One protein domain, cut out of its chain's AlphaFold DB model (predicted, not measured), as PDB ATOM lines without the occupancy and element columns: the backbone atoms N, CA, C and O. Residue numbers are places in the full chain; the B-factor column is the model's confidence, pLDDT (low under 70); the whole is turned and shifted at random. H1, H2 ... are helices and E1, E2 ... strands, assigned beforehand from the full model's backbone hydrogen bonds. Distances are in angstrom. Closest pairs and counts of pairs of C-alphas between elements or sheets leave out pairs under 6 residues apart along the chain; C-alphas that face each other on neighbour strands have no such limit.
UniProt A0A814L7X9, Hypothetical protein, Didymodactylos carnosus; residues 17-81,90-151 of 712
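What this domain is: This is residues 17 to 81 and 90 to 151 of the 712 residues of the protein "Hypothetical protein" of Didymodactylos carnosus (UniProt A0A814L7X9). A small three-stranded sheet, E1 E3 E2, stands near the middle of the model, with the long helix H3 grazing it at the E2 edge and the short helix H2 over strand E3. At one end of the longest axis a second part, the parallel pair E4 and E5 with helix H4 packed on it, reaches outward; at the other end lies the short helix H1. The printed part has 127 residues with six named helices and five named strands, in the order H1 H2 E1 H3 E2 E3 E4 H4 E5 H5 H6; the three-stranded sheet is antiparallel. The class is mixed, helices and strands, with under half of the residues in named elements. The whole is compact, with a radius of gyration of the C-alphas of 14.7 A and spans of 46 by 33 by 24 A.

Where its parts are: The larger sheet holds E1, residues 33 to 36, 9.5 A long; E3, residues 94 to 98, 13.2 A; and E2, residues 70 to 74, 11.2 A. H3, residues 45 to 58, is 19.7 A long and begins at C-alpha 45 (-31.048, -8.374, -16.220). H1 is residues 17 to 20, beginning at C-alpha 17 (-30.719, -3.242, -35.179), and H2 is residues 25 to 29. E4 is residues 105 to 107, E5 residues 129 to 131, and H4, residues 114 to 125, is 17.2 A long, ending at C-alpha 125 (-53.356, 11.861, -7.447). H5 is residues 136 to 139 and H6 residues 144 to 147.

How they stand to each other: E3 is the inner strand, antiparallel to E1 at 145 degrees, with N 34 and O 96 2.8 A apart, and to E2 at 138 degrees, with N 97 and O 72 2.7 A apart. E1, H3, E2 form a split strand-helix-strand unit, two strands that follow each other among the strands of one sheet, not neighbours, with a helix between them in the chain and E3 between them in the sheet; its crossover is right-handed. H3 only grazes the sheet, with residues 45 to 52; the closest C-alphas of H3 and E2, Leu 48 and Ile 71, are 7.5 A apart. H2 is on the sheet at a height of 9.1 A and only just over E3, on which 3 of its 5 C-alphas fall. H3 touches H5 with residues 49 to 53 alone, closest at the C-alphas of Trp 52 and Ile 138, 6.1 A. H5 and H6 are close but not clearly touching. E4, H4, E5 form a strand-helix-strand unit, two parallel neighbour strands with a helix between, also right-handed; N 106 and O 129 are 2.9 A apart. The closest C-alphas of H4 and E5, Gln 120 and Cys 130, are 6.3 A apart. H1 and H4 are apart. Every O i to N i+4 pair is within hydrogen-bond range in H2, H3 and H4; H1, H5 and H6 are too short for such a pair.

The domain as a whole: The C-alphas farthest apart, those of Glu 19 and Lys 114, are 46.6 A apart. Residues 82 to 89 are not printed, in the link from E2 to E3; C-alphas 81 and 90 are 12.8 A apart across this cut. Of the links printed whole, H3 to E2 is long, with 11 residues. The mean pLDDT of the printed part is 77.0, and it is under 70 for 26 residues, among them residues 17 to 23, 37 to 42, 76 to 81 and 90 to 93.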
ATOM      1  N   PHE A  17     -30.117  -3.601 -36.479       53.03
ATOM      2  CA  PHE A  17     -30.719  -3.242 -35.179       53.03
ATOM      3  C   PHE A  17     -32.080  -3.938 -34.964       53.03
ATOM      4  O   PHE A  17     -32.417  -4.339 -33.851       53.03
ATOM      5  N   ASN A  18     -32.828  -4.163 -36.051       50.34
ATOM      6  CA  ASN A  18     -34.117  -4.857 -36.027       50.34
ATOM      7  C   ASN A  18     -34.004  -6.362 -35.717       50.34
ATOM      8  O   ASN A  18     -34.955  -6.925 -35.174       50.34
ATOM      9  N   GLU A  19     -32.866  -7.010 -36.010       47.50
ATOM     10  CA  GLU A  19     -32.594  -8.377 -35.535       47.50
ATOM     11  C   GLU A  19     -32.004  -8.387 -34.114       47.50
ATOM     12  O   GLU A  19     -32.250  -9.325 -33.357       47.50
ATOM     13  N   PHE A  20     -31.269  -7.333 -33.730       47.38
ATOM     14  CA  PHE A  20     -30.667  -7.164 -32.399       47.38
ATOM     15  C   PHE A  20     -31.714  -6.966 -31.290       47.38
ATOM     16  O   PHE A  20     -31.550  -7.440 -30.166       47.38
ATOM     17  N   VAL A  21     -32.820  -6.293 -31.612       55.84
ATOM     18  CA  VAL A  21     -33.911  -5.948 -30.691       55.84
ATOM     19  C   VAL A  21     -35.141  -6.788 -31.047       55.84
ATOM     20  O   VAL A  21     -36.226  -6.288 -31.348       55.84
ATOM     21  N   ALA A  22     -34.996  -8.114 -31.011       62.78
ATOM     22  CA  ALA A  22     -36.122  -9.040 -31.097       62.78
ATOM     23  C   ALA A  22     -36.977  -9.023 -29.808       62.78
ATOM     24  O   ALA A  22     -37.393 -10.070 -29.335       62.78
ATOM     25  N   LEU A  23     -37.277  -7.837 -29.256       69.56
ATOM     26  CA  LEU A  23     -38.040  -7.660 -28.019       69.56
ATOM     27  C   LEU A  23     -39.340  -8.472 -28.042       69.56
ATOM     28  O   LEU A  23     -39.991  -8.496 -29.103       69.56
ATOM     29  N   PRO A  24     -39.738  -9.064 -26.898       72.19
ATOM     30  CA  PRO A  24     -41.022  -9.734 -26.749       72.19
ATOM     31  C   PRO A  24     -42.169  -8.873 -27.279       72.19
ATOM     32  O   PRO A  24     -42.131  -7.639 -27.210       72.19
ATOM     33  N   ARG A  25     -43.205  -9.513 -27.832       68.62
ATOM     34  CA  ARG A  25     -44.360  -8.783 -28.382       68.62
ATOM     35  C   ARG A  25     -45.038  -7.939 -27.308       68.62
ATOM     36  O   ARG A  25     -45.481  -6.834 -27.628       68.62
ATOM     37  N   GLU A  26     -45.052  -8.410 -26.058       71.62
ATOM     38  CA  GLU A  26     -45.585  -7.643 -24.933       71.62
ATOM     39  C   GLU A  26     -44.791  -6.352 -24.701       71.62
ATOM     40  O   GLU A  26     -45.386  -5.336 -24.378       71.62
ATOM     41  N   TRP A  27     -43.479  -6.320 -24.952       75.44
ATOM     42  CA  TRP A  27     -42.653  -5.131 -24.694       75.44
ATOM     43  C   TRP A  27     -42.713  -4.093 -25.824       75.44
ATOM     44  O   TRP A  27     -42.178  -3.000 -25.671       75.44
ATOM     45  N   ARG A  28     -43.327  -4.413 -26.973       70.56
ATOM     46  CA  ARG A  28     -43.497  -3.476 -28.108       70.56
ATOM     47  C   ARG A  28     -44.910  -2.914 -28.243       70.56
ATOM     48  O   ARG A  28     -45.101  -1.904 -28.913       70.56
ATOM     49  N   ARG A  29     -45.912  -3.625 -27.720       63.69
ATOM     50  CA  ARG A  29     -47.343  -3.294 -27.863       63.69
ATOM     51  C   ARG A  29     -48.121  -3.374 -26.548       63.69
ATOM     52  O   ARG A  29     -49.344  -3.290 -26.582       63.69
ATOM     53  N   GLY A  30     -47.436  -3.606 -25.434       64.00
ATOM     54  CA  GLY A  30     -48.059  -3.785 -24.132       64.00
ATOM     55  C   GLY A  30     -48.416  -2.477 -23.444       64.00
ATOM     56  O   GLY A  30     -48.223  -1.379 -23.975       64.00
ATOM     57  N   ASP A  31     -48.944  -2.648 -22.237       73.69
ATOM     58  CA  ASP A  31     -49.279  -1.572 -21.320       73.69
ATOM     59  C   ASP A  31     -48.045  -0.727 -20.972       73.69
ATOM     60  O   ASP A  31     -46.892  -1.164 -21.060       73.69
ATOM     61  N   ASP A  32     -48.287   0.509 -20.541       77.94
ATOM     62  CA  ASP A  32     -47.217   1.453 -20.210       77.94
ATOM     63  C   ASP A  32     -46.315   0.960 -19.055       77.94
ATOM     64  O   ASP A  32     -45.150   1.366 -18.955       77.94
ATOM     65  N   ILE A  33     -46.830   0.042 -18.225       79.75
ATOM     66  CA  ILE A  33     -46.129  -0.627 -17.125       79.75
ATOM     67  C   ILE A  33     -46.344  -2.138 -17.238       79.75
ATOM     68  O   ILE A  33     -47.479  -2.611 -17.237       79.75
ATOM     69  N   LEU A  34     -45.252  -2.898 -17.270       81.12
ATOM     70  CA  LEU A  34     -45.258  -4.359 -17.287       81.12
ATOM     71  C   LEU A  34     -44.517  -4.901 -16.064       81.12
ATOM     72  O   LEU A  34     -43.403  -4.476 -15.761       81.12
ATOM     73  N   TYR A  35     -45.099  -5.882 -15.379       77.50
ATOM     74  CA  TYR A  35     -44.394  -6.632 -14.340       77.50
ATOM     75  C   TYR A  35     -43.681  -7.809 -14.987       77.50
ATOM     76  O   TYR A  35     -44.321  -8.695 -15.552       77.50
ATOM     77  N   TRP A  36     -42.356  -7.815 -14.921       72.38
ATOM     78  CA  TRP A  36     -41.542  -8.816 -15.584       72.38
ATOM     79  C   TRP A  36     -41.491 -10.107 -14.742       72.38
ATOM     80  O   TRP A  36     -40.977 -10.089 -13.613       72.38
ATOM     81  N   PRO A  37     -42.048 -11.234 -15.236       59.69
ATOM     82  CA  PRO A  37     -41.974 -12.509 -14.532       59.69
ATOM     83  C   PRO A  37     -40.529 -13.022 -14.504       59.69
ATOM     84  O   PRO A  37     -39.828 -12.982 -15.508       59.69
ATOM     85  N   LYS A  38     -40.096 -13.561 -13.358       55.12
ATOM     86  CA  LYS A  38     -38.725 -14.053 -13.102       55.12
ATOM     87  C   LYS A  38     -38.233 -15.213 -14.003       55.12
ATOM     88  O   LYS A  38     -37.139 -15.705 -13.764       55.12
ATOM     89  N   ASN A  39     -38.990 -15.640 -15.018       51.06
ATOM     90  CA  ASN A  39     -38.802 -16.920 -15.719       51.06
ATOM     91  C   ASN A  39     -38.518 -16.792 -17.233       51.06
ATOM     92  O   ASN A  39     -38.910 -17.674 -17.994       51.06
ATOM     93  N   ASP A  40     -37.865 -15.721 -17.691       60.56
ATOM     94  CA  ASP A  40     -37.355 -15.657 -19.070       60.56
ATOM     95  C   ASP A  40     -35.844 -15.948 -19.087       60.56
ATOM     96  O   ASP A  40     -35.048 -15.155 -18.575       60.56
ATOM     97  N   ASP A  41     -35.451 -17.099 -19.644       59.75
ATOM     98  CA  ASP A  41     -34.052 -17.551 -19.692       59.75
ATOM     99  C   ASP A  41     -33.169 -16.656 -20.580       59.75
ATOM    100  O   ASP A  41     -31.946 -16.617 -20.408       59.75
ATOM    101  N   TYR A  42     -33.766 -15.927 -21.531       63.94
ATOM    102  CA  TYR A  42     -33.033 -15.155 -22.534       63.94
ATOM    103  C   TYR A  42     -32.974 -13.660 -22.201       63.94
ATOM    104  O   TYR A  42     -31.899 -13.056 -22.243       63.94
ATOM    105  N   TYR A  43     -34.100 -13.055 -21.822       71.25
ATOM    106  CA  TYR A  43     -34.197 -11.610 -21.580       71.25
ATOM    107  C   TYR A  43     -33.876 -11.212 -20.134       71.25
ATOM    108  O   TYR A  43     -34.615 -10.444 -19.538       71.25
ATOM    109  N   ASN A  44     -32.781 -11.717 -19.554       74.56
ATOM    110  CA  ASN A  44     -32.421 -11.466 -18.151       74.56
ATOM    111  C   ASN A  44     -31.845 -10.045 -17.879       74.56
ATOM    112  O   ASN A  44     -31.619  -9.250 -18.790       74.56
ATOM    113  N   ILE A  45     -31.560  -9.709 -16.608       77.12
ATOM    114  CA  ILE A  45     -31.048  -8.374 -16.220       77.12
ATOM    115  C   ILE A  45     -29.719  -8.075 -16.922       77.12
ATOM    116  O   ILE A  45     -29.502  -6.963 -17.390       77.12
ATOM    117  N   GLN A  46     -28.847  -9.079 -17.057       77.75
ATOM    118  CA  GLN A  46     -27.559  -8.922 -17.735       77.75
ATOM    119  C   GLN A  46     -27.736  -8.606 -19.225       77.75
ATOM    120  O   GLN A  46     -26.908  -7.906 -19.808       77.75
ATOM    121  N   TRP A  47     -28.797  -9.116 -19.856       82.25
ATOM    122  CA  TRP A  47     -29.159  -8.758 -21.223       82.25
ATOM    123  C   TRP A  47     -29.590  -7.286 -21.313       82.25
ATOM    124  O   TRP A  47     -29.062  -6.565 -22.159       82.25
ATOM    125  N   LEU A  48     -30.448  -6.808 -20.401       80.12
ATOM    126  CA  LEU A  48     -30.851  -5.393 -20.328       80.12
ATOM    127  C   LEU A  48     -29.658  -4.461 -20.065       80.12
ATOM    128  O   LEU A  48     -29.537  -3.416 -20.702       80.12
ATOM    129  N   GLU A  49     -28.740  -4.843 -19.179       82.62
ATOM    130  CA  GLU A  49     -27.512  -4.087 -18.915       82.62
ATOM    131  C   GLU A  49     -26.605  -4.017 -20.151       82.62
ATOM    132  O   GLU A  49     -26.080  -2.951 -20.479       82.62
ATOM    133  N   LYS A  50     -26.451  -5.128 -20.888       81.94
ATOM    134  CA  LYS A  50     -25.708  -5.153 -22.161       81.94
ATOM    135  C   LYS A  50     -26.382  -4.295 -23.229       81.94
ATOM    136  O   LYS A  50     -25.672  -3.603 -23.961       81.94
ATOM    137  N   LEU A  51     -27.714  -4.310 -23.301       82.56
ATOM    138  CA  LEU A  51     -28.485  -3.452 -24.196       82.56
ATOM    139  C   LEU A  51     -28.219  -1.979 -23.869       82.56
ATOM    140  O   LEU A  51     -27.764  -1.250 -24.740       82.56
ATOM    141  N   TRP A  52     -28.403  -1.551 -22.619       84.94
ATOM    142  CA  TRP A  52     -28.155  -0.162 -22.215       84.94
ATOM    143  C   TRP A  52     -26.693   0.261 -22.385       84.94
ATOM    144  O   TRP A  52     -26.433   1.400 -22.770       84.94
ATOM    145  N   LYS A  53     -25.730  -0.650 -22.194       84.38
ATOM    146  CA  LYS A  53     -24.324  -0.394 -22.541       84.38
ATOM    147  C   LYS A  53     -24.155  -0.113 -24.038       84.38
ATOM    148  O   LYS A  53     -23.517   0.867 -24.400       84.38
ATOM    149  N   TYR A  54     -24.774  -0.927 -24.895       82.88
ATOM    150  CA  TYR A  54     -24.779  -0.699 -26.340       82.88
ATOM    151  C   TYR A  54     -25.459   0.628 -26.714       82.88
ATOM    152  O   TYR A  54     -24.925   1.357 -27.548       82.88
ATOM    153  N   LEU A  55     -26.589   0.973 -26.082       84.31
ATOM    154  CA  LEU A  55     -27.285   2.244 -26.322       84.31
ATOM    155  C   LEU A  55     -26.408   3.442 -25.956       84.31
ATOM    156  O   LEU A  55     -26.247   4.343 -26.771       84.31
ATOM    157  N   ASN A  56     -25.754   3.406 -24.795       84.62
ATOM    158  CA  ASN A  56     -24.823   4.457 -24.385       84.62
ATOM    159  C   ASN A  56     -23.631   4.600 -25.349       84.62
ATOM    160  O   ASN A  56     -23.220   5.720 -25.643       84.62
ATOM    161  N   ASP A  57     -23.085   3.487 -25.852       82.88
ATOM    162  CA  ASP A  57     -21.877   3.494 -26.688       82.88
ATOM    163  C   ASP A  57     -22.158   3.817 -28.171       82.88
ATOM    164  O   ASP A  57     -21.291   4.361 -28.861       82.88
ATOM    165  N   LYS A  58     -23.331   3.436 -28.698       80.19
ATOM    166  CA  LYS A  58     -23.657   3.499 -30.140       80.19
ATOM    167  C   LYS A  58     -24.827   4.415 -30.494       80.19
ATOM    168  O   LYS A  58     -24.899   4.847 -31.641       80.19
ATOM    169  N   LEU A  59     -25.718   4.704 -29.546       80.31
ATOM    170  CA  LEU A  59     -26.949   5.484 -29.730       80.31
ATOM    171  C   LEU A  59     -27.066   6.621 -28.699       80.31
ATOM    172  O   LEU A  59     -28.159   7.007 -28.301       80.31
ATOM    173  N   SER A  60     -25.936   7.212 -28.306       78.56
ATOM    174  CA  SER A  60     -25.891   8.272 -27.290       78.56
ATOM    175  C   SER A  60     -26.768   9.487 -27.616       78.56
ATOM    176  O   SER A  60     -27.285  10.120 -26.703       78.56
ATOM    177  N   ASN A  61     -26.983   9.797 -28.898       81.00
ATOM    178  CA  ASN A  61     -27.735  10.974 -29.344       81.00
ATOM    179  C   ASN A  61     -29.111  10.652 -29.954       81.00
ATOM    180  O   ASN A  61     -29.759  11.572 -30.450       81.00
ATOM    181  N   ASP A  62     -29.567   9.394 -29.950       81.50
ATOM    182  CA  ASP A  62     -30.873   9.044 -30.522       81.50
ATOM    183  C   ASP A  62     -31.507   7.812 -29.858       81.50
ATOM    184  O   ASP A  62     -30.984   6.702 -29.931       81.50
ATOM    185  N   LEU A  63     -32.682   8.008 -29.252       83.44
ATOM    186  CA  LEU A  63     -33.518   6.948 -28.674       83.44
ATOM    187  C   LEU A  63     -34.854   6.755 -29.415       83.44
ATOM    188  O   LEU A  63     -35.672   5.933 -28.998       83.44
ATOM    189  N   SER A  64     -35.091   7.477 -30.515       79.12
ATOM    190  CA  SER A  64     -36.378   7.484 -31.230       79.12
ATOM    191  C   SER A  64     -36.792   6.100 -31.747       79.12
ATOM    192  O   SER A  64     -37.963   5.734 -31.676       79.12
ATOM    193  N   SER A  65     -35.828   5.284 -32.184       75.12
ATOM    194  CA  SER A  65     -36.057   3.910 -32.664       75.12
ATOM    195  C   SER A  65     -36.602   2.948 -31.600       75.12
ATOM    196  O   SER A  65     -37.179   1.915 -31.944       75.12
ATOM    197  N   LEU A  66     -36.431   3.281 -30.318       77.62
ATOM    198  CA  LEU A  66     -36.887   2.506 -29.162       77.62
ATOM    199  C   LEU A  66     -38.081   3.154 -28.456       77.62
ATOM    200  O   LEU A  66     -38.547   2.643 -27.431       77.62
ATOM    201  N   GLU A  67     -38.588   4.270 -28.978       80.88
ATOM    202  CA  GLU A  67     -39.764   4.919 -28.422       80.88
ATOM    203  C   GLU A  67     -40.963   3.961 -28.464       80.88
ATOM    204  O   GLU A  67     -41.188   3.239 -29.436       80.88
ATOM    205  N   ASN A  68     -41.743   3.956 -27.386       80.50
ATOM    206  CA  ASN A  68     -42.862   3.043 -27.149       80.50
ATOM    207  C   ASN A  68     -42.485   1.578 -26.870       80.50
ATOM    208  O   ASN A  68     -43.364   0.720 -26.938       80.50
ATOM    209  N   THR A  69     -41.236   1.291 -26.485       83.62
ATOM    210  CA  THR A  69     -40.824  -0.048 -26.016       83.62
ATOM    211  C   THR A  69     -40.575  -0.102 -24.502       83.62
ATOM    212  O   THR A  69     -40.059   0.850 -23.918       83.62
ATOM    213  N   ASN A  70     -40.932  -1.207 -23.840       83.56
ATOM    214  CA  ASN A  70     -40.746  -1.427 -22.398       83.56
ATOM    215  C   ASN A  70     -39.321  -1.900 -22.075       83.56
ATOM    216  O   ASN A  70     -39.084  -3.085 -21.869       83.56
ATOM    217  N   ILE A  71     -38.369  -0.965 -22.051       82.75
ATOM    218  CA  ILE A  71     -36.933  -1.240 -21.829       82.75
ATOM    219  C   ILE A  71     -36.345  -0.558 -20.583       82.75
ATOM    220  O   ILE A  71     -35.186  -0.797 -20.231       82.75
ATOM    221  N   LEU A  72     -37.120   0.301 -19.914       83.50
ATOM    222  CA  LEU A  72     -36.718   0.954 -18.668       83.50
ATOM    223  C   LEU A  72     -37.059   0.032 -17.498       83.50
ATOM    224  O   LEU A  72     -38.232  -0.155 -17.201       83.50
ATOM    225  N   TYR A  73     -36.066  -0.544 -16.822       85.06
ATOM    226  CA  TYR A  73     -36.321  -1.454 -15.702       85.06
ATOM    227  C   TYR A  73     -36.015  -0.798 -14.355       85.06
ATOM    228  O   TYR A  73     -34.945  -0.220 -14.165       85.06
ATOM    229  N   ALA A  74     -36.943  -0.926 -13.407       80.12
ATOM    230  CA  ALA A  74     -36.730  -0.572 -12.009       80.12
ATOM    231  C   ALA A  74     -36.653  -1.836 -11.149       80.12
ATOM    232  O   ALA A  74     -37.469  -2.756 -11.270       80.12
ATOM    233  N   LEU A  75     -35.649  -1.869 -10.277       75.00
ATOM    234  CA  LEU A  75     -35.483  -2.931  -9.293       75.00
ATOM    235  C   LEU A  75     -36.473  -2.721  -8.134       75.00
ATOM    236  O   LEU A  75     -36.786  -1.570  -7.823       75.00
ATOM    237  N   PRO A  76     -36.946  -3.795  -7.475       65.88
ATOM    238  CA  PRO A  76     -37.785  -3.675  -6.289       65.88
ATOM    239  C   PRO A  76     -37.076  -2.835  -5.222       65.88
ATOM    240  O   PRO A  76     -36.026  -3.215  -4.699       65.88
ATOM    241  N   SER A  77     -37.635  -1.669  -4.922       57.56
ATOM    242  CA  SER A  77     -37.147  -0.765  -3.886       57.56
ATOM    243  C   SER A  77     -37.417  -1.351  -2.499       57.56
ATOM    244  O   SER A  77     -38.548  -1.731  -2.200       57.56
ATOM    245  N   THR A  78     -36.426  -1.344  -1.606       45.53
ATOM    246  CA  THR A  78     -36.585  -1.790  -0.206       45.53
ATOM    247  C   THR A  78     -37.515  -0.896   0.627       45.53
ATOM    248  O   THR A  78     -37.863  -1.268   1.743       45.53
ATOM    249  N   ASN A  79     -37.924   0.265   0.099       42.53
ATOM    250  CA  ASN A  79     -38.688   1.294   0.810       42.53
ATOM    251  C   ASN A  79     -40.112   1.533   0.267       42.53
ATOM    252  O   ASN A  79     -40.789   2.443   0.748       42.53
ATOM    253  N   SER A  80     -40.608   0.753  -0.702       41.66
ATOM    254  CA  SER A  80     -41.986   0.942  -1.176       41.66
ATOM    255  C   SER A  80     -42.989   0.372  -0.172       41.66
ATOM    256  O   SER A  80     -43.084  -0.844   0.005       41.66
ATOM    257  N   THR A  81     -43.794   1.237   0.444       39.19
ATOM    258  CA  THR A  81     -45.055   0.836   1.078       39.19
ATOM    259  C   THR A  81     -45.982   0.272   0.006       39.19
ATOM    260  O   THR A  81     -46.519   1.009  -0.819       39.19
ATOM    261  N   GLN A  90     -46.184 -10.446  -5.975       47.69
ATOM    262  CA  GLN A  90     -45.824  -9.270  -6.789       47.69
ATOM    263  C   GLN A  90     -44.726  -8.395  -6.159       47.69
ATOM    264  O   GLN A  90     -44.153  -7.544  -6.827       47.69
ATOM    265  N   ALA A  91     -44.379  -8.612  -4.886       45.38
ATOM    266  CA  ALA A  91     -43.447  -7.756  -4.142       45.38
ATOM    267  C   ALA A  91     -41.968  -7.891  -4.560       45.38
ATOM    268  O   ALA A  91     -41.111  -7.187  -4.035       45.38
ATOM    269  N   ASN A  92     -41.642  -8.816  -5.468       54.09
ATOM    270  CA  ASN A  92     -40.259  -9.155  -5.797       54.09
ATOM    271  C   ASN A  92     -40.004  -9.252  -7.312       54.09
ATOM    272  O   ASN A  92     -39.013  -9.858  -7.722       54.09
ATOM    273  N   THR A  93     -40.910  -8.722  -8.139       67.00
ATOM    274  CA  THR A  93     -40.817  -8.718  -9.607       67.00
ATOM    275  C   THR A  93     -40.265  -7.383 -10.112       67.00
ATOM    276  O   THR A  93     -40.539  -6.322  -9.558       67.00
ATOM    277  N   ILE A  94     -39.437  -7.437 -11.156       77.50
ATOM    278  CA  ILE A  94     -38.861  -6.242 -11.784       77.50
ATOM    279  C   ILE A  94     -39.967  -5.544 -12.570       77.50
ATOM    280  O   ILE A  94     -40.746  -6.205 -13.258       77.50
ATOM    281  N   THR A  95     -40.042  -4.219 -12.478       82.06
ATOM    282  CA  THR A  95     -41.051  -3.447 -13.214       82.06
ATOM    283  C   THR A  95     -40.412  -2.834 -14.453       82.06
ATOM    284  O   THR A  95     -39.371  -2.183 -14.354       82.06
ATOM    285  N   LEU A  96     -41.016  -3.070 -15.616       84.25
ATOM    286  CA  LEU A  96     -40.605  -2.531 -16.906       84.25
ATOM    287  C   LEU A  96     -41.538  -1.403 -17.325       84.25
ATOM    288  O   LEU A  96     -42.734  -1.599 -17.538       84.25
ATOM    289  N   TYR A  97     -40.960  -0.228 -17.505       84.88
ATOM    290  CA  TYR A  97     -41.625   0.958 -17.998       84.88
ATOM    291  C   TYR A  97     -41.336   1.146 -19.479       84.88
ATOM    292  O   TYR A  97     -40.234   0.881 -19.980       84.88
ATOM    293  N   LYS A  98     -42.347   1.628 -20.187       85.81
ATOM    294  CA  LYS A  98     -42.226   2.011 -21.584       85.81
ATOM    295  C   LYS A  98     -41.398   3.289 -21.726       85.81
ATOM    296  O   LYS A  98     -41.485   4.214 -20.924       85.81
ATOM    297  N   LEU A  99     -40.552   3.344 -22.748       86.00
ATOM    298  CA  LEU A  99     -39.786   4.533 -23.093       86.00
ATOM    299  C   LEU A  99     -40.688   5.472 -23.903       86.00
ATOM    300  O   LEU A  99     -40.757   5.387 -25.127       86.00
ATOM    301  N   SER A 100     -41.438   6.334 -23.221       84.38
ATOM    302  CA  SER A 100     -42.264   7.358 -23.863       84.38
ATOM    303  C   SER A 100     -42.384   8.588 -22.975       84.38
ATOM    304  O   SER A 100     -42.506   8.481 -21.756       84.38
ATOM    305  N   LYS A 101     -42.420   9.764 -23.608       82.44
ATOM    306  CA  LYS A 101     -42.611  11.060 -22.939       82.44
ATOM    307  C   LYS A 101     -44.007  11.192 -22.297       82.44
ATOM    308  O   LYS A 101     -44.227  12.074 -21.474       82.44
ATOM    309  N   ASN A 102     -44.941  10.296 -22.634       79.94
ATOM    310  CA  ASN A 102     -46.372  10.441 -22.331       79.94
ATOM    311  C   ASN A 102     -46.862   9.630 -21.135       79.94
ATOM    312  O   ASN A 102     -47.972   9.858 -20.666       79.94
ATOM    313  N   ILE A 103     -46.046   8.704 -20.634       78.81
ATOM    314  CA  ILE A 103     -46.443   7.779 -19.559       78.81
ATOM    315  C   ILE A 103     -46.509   8.497 -18.208       78.81
ATOM    316  O   ILE A 103     -47.082   7.993 -17.248       78.81
ATOM    317  N   GLY A 104     -45.925   9.694 -18.114       81.62
ATOM    318  CA  GLY A 104     -45.921  10.440 -16.868       81.62
ATOM    319  C   GLY A 104     -44.984   9.832 -15.822       81.62
ATOM    320  O   GLY A 104     -45.301   9.837 -14.635       81.62
ATOM    321  N   LEU A 105     -43.833   9.320 -16.261       86.94
ATOM    322  CA  LEU A 105     -42.775   8.805 -15.394       86.94
ATOM    323  C   LEU A 105     -41.911   9.954 -14.876       86.94
ATOM    324  O   LEU A 105     -41.432  10.770 -15.665       86.94
ATOM    325  N   ILE A 106     -41.672   9.986 -13.569       87.62
ATOM    326  CA  ILE A 106     -40.760  10.939 -12.935       87.62
ATOM    327  C   ILE A 106     -39.851  10.222 -11.945       87.62
ATOM    328  O   ILE A 106     -40.295   9.390 -11.150       87.62
ATOM    329  N   GLN A 107     -38.565  10.542 -12.001       87.62
ATOM    330  CA  GLN A 107     -37.564   9.954 -11.126       87.62
ATOM    331  C   GLN A 107     -37.418  10.790  -9.849       87.62
ATOM    332  O   GLN A 107     -37.159  11.994  -9.911       87.62
ATOM    333  N   MET A 108     -37.538  10.148  -8.690       86.31
ATOM    334  CA  MET A 108     -37.321  10.783  -7.391       86.31
ATOM    335  C   MET A 108     -35.844  11.148  -7.184       86.31
ATOM    336  O   MET A 108     -34.930  10.477  -7.674       86.31
ATOM    337  N   LEU A 109     -35.606  12.225  -6.433       82.25
ATOM    338  CA  LEU A 109     -34.269  12.612  -5.987       82.25
ATOM    339  C   LEU A 109     -33.703  11.555  -5.026       82.25
ATOM    340  O   LEU A 109     -34.442  10.952  -4.255       82.25
ATOM    341  N   THR A 110     -32.381  11.371  -5.027       76.38
ATOM    342  CA  THR A 110     -31.696  10.389  -4.161       76.38
ATOM    343  C   THR A 110     -31.898  10.675  -2.667       76.38
ATOM    344  O   THR A 110     -31.886   9.757  -1.854       76.38
ATOM    345  N   SER A 111     -32.121  11.940  -2.308       79.00
ATOM    346  CA  SER A 111     -32.465  12.387  -0.957       79.00
ATOM    347  C   SER A 111     -33.653  13.360  -1.029       79.00
ATOM    348  O   SER A 111     -33.431  14.572  -1.116       79.00
ATOM    349  N   PRO A 112     -34.904  12.864  -1.060       81.56
ATOM    350  CA  PRO A 112     -36.077  13.719  -1.209       81.56
ATOM    351  C   PRO A 112     -36.328  14.527   0.070       81.56
ATOM    352  O   PRO A 112     -36.248  14.010   1.188       81.56
ATOM    353  N   SER A 113     -36.657  15.805  -0.092       85.00
ATOM    354  CA  SER A 113     -37.123  16.662   0.997       85.00
ATOM    355  C   SER A 113     -38.575  16.336   1.390       85.00
ATOM    356  O   SER A 113     -39.281  15.582   0.716       85.00
ATOM    357  N   LYS A 114     -39.062  16.931   2.489       84.75
ATOM    358  CA  LYS A 114     -40.476  16.806   2.898       84.75
ATOM    359  C   LYS A 114     -41.441  17.341   1.832       84.75
ATOM    360  O   LYS A 114     -42.525  16.778   1.654       84.75
ATOM    361  N   ASP A 115     -41.039  18.395   1.129       84.50
ATOM    362  CA  ASP A 115     -41.820  18.991   0.047       84.50
ATOM    363  C   ASP A 115     -41.881  18.035  -1.157       84.50
ATOM    364  O   ASP A 115     -42.957  17.820  -1.712       84.50
ATOM    365  N   ASP A 116     -40.771  17.359  -1.483       86.44
ATOM    366  CA  ASP A 116     -40.699  16.395  -2.594       86.44
ATOM    367  C   ASP A 116     -41.595  15.174  -2.351       86.44
ATOM    368  O   ASP A 116     -42.288  14.712  -3.257       86.44
ATOM    369  N   LEU A 117     -41.644  14.674  -1.111       86.44
ATOM    370  CA  LEU A 117     -42.550  13.586  -0.717       86.44
ATOM    371  C   LEU A 117     -44.024  14.012  -0.760       86.44
ATOM    372  O   LEU A 117     -44.914  13.196  -1.013       86.44
ATOM    373  N   SER A 118     -44.301  15.288  -0.502       88.75
ATOM    374  CA  SER A 118     -45.651  15.844  -0.618       88.75
ATOM    375  C   SER A 118     -46.045  15.979  -2.091       88.75
ATOM    376  O   SER A 118     -47.131  15.545  -2.477       88.75
ATOM    377  N   LEU A 119     -45.128  16.460  -2.933       90.38
ATOM    378  CA  LEU A 119     -45.301  16.537  -4.381       90.38
ATOM    379  C   LEU A 119     -45.480  15.151  -5.016       90.38
ATOM    380  O   LEU A 119     -46.330  14.995  -5.886       90.38
ATOM    381  N   GLN A 120     -44.777  14.126  -4.529       88.44
ATOM    382  CA  GLN A 120     -44.968  12.737  -4.957       88.44
ATOM    383  C   GLN A 120     -46.424  12.278  -4.776       88.44
ATOM    384  O   GLN A 120     -47.004  11.668  -5.675       88.44
ATOM    385  N   LYS A 121     -47.048  12.603  -3.635       88.25
ATOM    386  CA  LYS A 121     -48.461  12.274  -3.385       88.25
ATOM    387  C   LYS A 121     -49.390  13.022  -4.339       88.25
ATOM    388  O   LYS A 121     -50.335  12.426  -4.846       88.25
ATOM    389  N   ILE A 122     -49.115  14.301  -4.599       91.44
ATOM    390  CA  ILE A 122     -49.879  15.140  -5.538       91.44
ATOM    391  C   ILE A 122     -49.797  14.572  -6.958       91.44
ATOM    392  O   ILE A 122     -50.816  14.394  -7.622       91.44
ATOM    393  N   LEU A 123     -48.590  14.233  -7.406       89.44
ATOM    394  CA  LEU A 123     -48.343  13.616  -8.703       89.44
ATOM    395  C   LEU A 123     -49.054  12.261  -8.818       89.44
ATOM    396  O   LEU A 123     -49.689  12.000  -9.839       89.44
ATOM    397  N   GLY A 124     -49.062  11.462  -7.747       85.62
ATOM    398  CA  GLY A 124     -49.845  10.227  -7.666       85.62
ATOM    399  C   GLY A 124     -51.353  10.447  -7.842       85.62
ATOM    400  O   GLY A 124     -51.980   9.713  -8.601       85.62
ATOM    401  N   LYS A 125     -51.938  11.492  -7.229       89.44
ATOM    402  CA  LYS A 125     -53.356  11.861  -7.447       89.44
ATOM    403  C   LYS A 125     -53.645  12.207  -8.906       89.44
ATOM    404  O   LYS A 125     -54.727  11.928  -9.402       89.44
ATOM    405  N   LEU A 126     -52.674  12.805  -9.592       87.44
ATOM    406  CA  LEU A 126     -52.760  13.120 -11.012       87.44
ATOM    407  C   LEU A 126     -52.412  11.915 -11.909       87.44
ATOM    408  O   LEU A 126     -52.327  12.096 -13.116       87.44
ATOM    409  N   ASN A 127     -52.235  10.692 -11.404       86.31
ATOM    410  CA  ASN A 127     -51.816   9.519 -12.191       86.31
ATOM    411  C   ASN A 127     -50.421   9.650 -12.840       86.31
ATOM    412  O   ASN A 127     -50.187   9.105 -13.915       86.31
ATOM    413  N   PHE A 128     -49.493  10.379 -12.218       87.94
ATOM    414  CA  PHE A 128     -48.071  10.300 -12.566       87.94
ATOM    415  C   PHE A 128     -47.381   9.199 -11.750       87.94
ATOM    416  O   PHE A 128     -47.678   8.991 -10.570       87.94
ATOM    417  N   HIS A 129     -46.412   8.525 -12.363       85.06
ATOM    418  CA  HIS A 129     -45.658   7.435 -11.755       85.06
ATOM    419  C   HIS A 129     -44.313   7.948 -11.235       85.06
ATOM    420  O   HIS A 129     -43.381   8.187 -12.003       85.06
ATOM    421  N   CYS A 130     -44.221   8.121  -9.916       84.44
ATOM    422  CA  CYS A 130     -42.988   8.519  -9.241       84.44
ATOM    423  C   CYS A 130     -42.179   7.279  -8.862       84.44
ATOM    424  O   CYS A 130     -42.656   6.459  -8.075       84.44
ATOM    425  N   ILE A 131     -40.980   7.145  -9.420       84.69
ATOM    426  CA  ILE A 131     -40.142   5.947  -9.288       84.69
ATOM    427  C   ILE A 131     -38.812   6.334  -8.651       84.69
ATOM    428  O   ILE A 131     -38.308   7.441  -8.858       84.69
ATOM    429  N   ASP A 132     -38.234   5.412  -7.889       80.56
ATOM    430  CA  ASP A 132     -36.864   5.538  -7.405       80.56
ATOM    431  C   ASP A 132     -35.854   5.584  -8.561       80.56
ATOM    432  O   ASP A 132     -36.162   5.354  -9.733       80.56
ATOM    433  N   ALA A 133     -34.608   5.917  -8.238       78.56
ATOM    434  CA  ALA A 133     -33.590   6.082  -9.255       78.56
ATOM    435  C   ALA A 133     -33.336   4.796 -10.058       78.56
ATOM    436  O   ALA A 133     -33.058   3.740  -9.491       78.56
ATOM    437  N   PHE A 134     -33.361   4.914 -11.390       84.38
ATOM    438  CA  PHE A 134     -32.978   3.815 -12.270       84.38
ATOM    439  C   PHE A 134     -31.515   3.391 -12.046       84.38
ATOM    440  O   PHE A 134     -30.683   4.219 -11.641       84.38
ATOM    441  N   PRO A 135     -31.173   2.127 -12.366       84.44
ATOM    442  CA  PRO A 135     -29.801   1.639 -12.368       84.44
ATOM    443  C   PRO A 135     -28.844   2.582 -13.102       84.44
ATOM    444  O   PRO A 135     -29.190   3.191 -14.119       84.44
ATOM    445  N   GLU A 136     -27.610   2.682 -12.606       81.81
ATOM    446  CA  GLU A 136     -26.617   3.636 -13.110       81.81
ATOM    447  C   GLU A 136     -26.367   3.497 -14.620       81.81
ATOM    448  O   GLU A 136     -26.156   4.497 -15.302       81.81
ATOM    449  N   ILE A 137     -26.464   2.281 -15.162       82.56
ATOM    450  CA  ILE A 137     -26.275   2.017 -16.591       82.56
ATOM    451  C   ILE A 137     -27.325   2.699 -17.481       82.56
ATOM    452  O   ILE A 137     -26.986   3.144 -18.574       82.56
ATOM    453  N   ILE A 138     -28.566   2.836 -17.000       84.88
ATOM    454  CA  ILE A 138     -29.645   3.563 -17.685       84.88
ATOM    455  C   ILE A 138     -29.425   5.065 -17.507       84.88
ATOM    456  O   ILE A 138     -29.465   5.836 -18.462       84.88
ATOM    457  N   ARG A 139     -29.133   5.481 -16.270       83.19
ATOM    458  CA  ARG A 139     -28.983   6.888 -15.877       83.19
ATOM    459  C   ARG A 139     -27.806   7.598 -16.555       83.19
ATOM    460  O   ARG A 139     -27.807   8.822 -16.636       83.19
ATOM    461  N   ARG A 140     -26.809   6.848 -17.039       84.19
ATOM    462  CA  ARG A 140     -25.685   7.372 -17.834       84.19
ATOM    463  C   ARG A 140     -26.091   7.836 -19.238       84.19
ATOM    464  O   ARG A 140     -25.324   8.579 -19.843       84.19
ATOM    465  N   HIS A 141     -27.258   7.437 -19.746       86.06
ATOM    466  CA  HIS A 141     -27.690   7.839 -21.079       86.06
ATOM    467  C   HIS A 141     -28.067   9.332 -21.107       86.06
ATOM    468  O   HIS A 141     -28.967   9.741 -20.366       86.06
ATOM    469  N   PRO A 142     -27.460  10.162 -21.975       83.25
ATOM    470  CA  PRO A 142     -27.639  11.615 -21.928       83.25
ATOM    471  C   PRO A 142     -29.077  12.049 -22.245       83.25
ATOM    472  O   PRO A 142     -29.565  12.999 -21.646       83.25
ATOM    473  N   LEU A 143     -29.799  11.324 -23.109       86.06
ATOM    474  CA  LEU A 143     -31.195  11.630 -23.466       86.06
ATOM    475  C   LEU A 143     -32.258  11.104 -22.489       86.06
ATOM    476  O   LEU A 143     -33.442  11.359 -22.697       86.06
ATOM    477  N   LEU A 144     -31.886  10.384 -21.422       85.19
ATOM    478  CA  LEU A 144     -32.879   9.800 -20.509       85.19
ATOM    479  C   LEU A 144     -33.786  10.870 -19.882       85.19
ATOM    480  O   LEU A 144     -34.993  10.662 -19.779       85.19
ATOM    481  N   HIS A 145     -33.216  12.025 -19.527       83.50
ATOM    482  CA  HIS A 145     -33.932  13.147 -18.915       83.50
ATOM    483  C   HIS A 145     -35.067  13.706 -19.795       83.50
ATOM    484  O   HIS A 145     -36.002  14.323 -19.284       83.50
ATOM    485  N   GLU A 146     -35.026  13.485 -21.114       84.50
ATOM    486  CA  GLU A 146     -36.117  13.882 -22.004       84.50
ATOM    487  C   GLU A 146     -37.362  13.003 -21.847       84.50
ATOM    488  O   GLU A 146     -38.473  13.489 -22.074       84.50
ATOM    489  N   TYR A 147     -37.172  11.728 -21.498       85.06
ATOM    490  CA  TYR A 147     -38.230  10.724 -21.367       85.06
ATOM    491  C   TYR A 147     -38.683  10.558 -19.919       85.06
ATOM    492  O   TYR A 147     -39.882  10.484 -19.664       85.06
ATOM    493  N   VAL A 148     -37.733  10.530 -18.980       87.75
ATOM    494  CA  VAL A 148     -37.993  10.458 -17.541       87.75
ATOM    495  C   VAL A 148     -37.269  11.613 -16.852       87.75
ATOM    496  O   VAL A 148     -36.085  11.498 -16.519       87.75
ATOM    497  N   PRO A 149     -37.955  12.746 -16.645       88.44
ATOM    498  CA  PRO A 149     -37.401  13.861 -15.897       88.44
ATOM    499  C   PRO A 149     -37.132  13.464 -14.441       88.44
ATOM    500  O   PRO A 149     -37.813  12.611 -13.870       88.44
ATOM    501  N   THR A 150     -36.159  14.116 -13.809       88.31
ATOM    502  CA  THR A 150     -35.981  14.046 -12.352       88.31
ATOM    503  C   THR A 150     -36.921  15.032 -11.663       88.31
ATOM    504  O   THR A 150     -37.252  16.067 -12.243       88.31
ATOM    505  N   LEU A 151     -37.354  14.742 -10.431       89.19
ATOM    506  CA  LEU A 151     -38.242  15.607  -9.644       89.19
ATOM    507  C   LEU A 151     -37.520  16.884  -9.180       89.19
ATOM    508  O   LEU A 151     -37.166  17.055  -8.021       89.19
TER     509      LEU A 151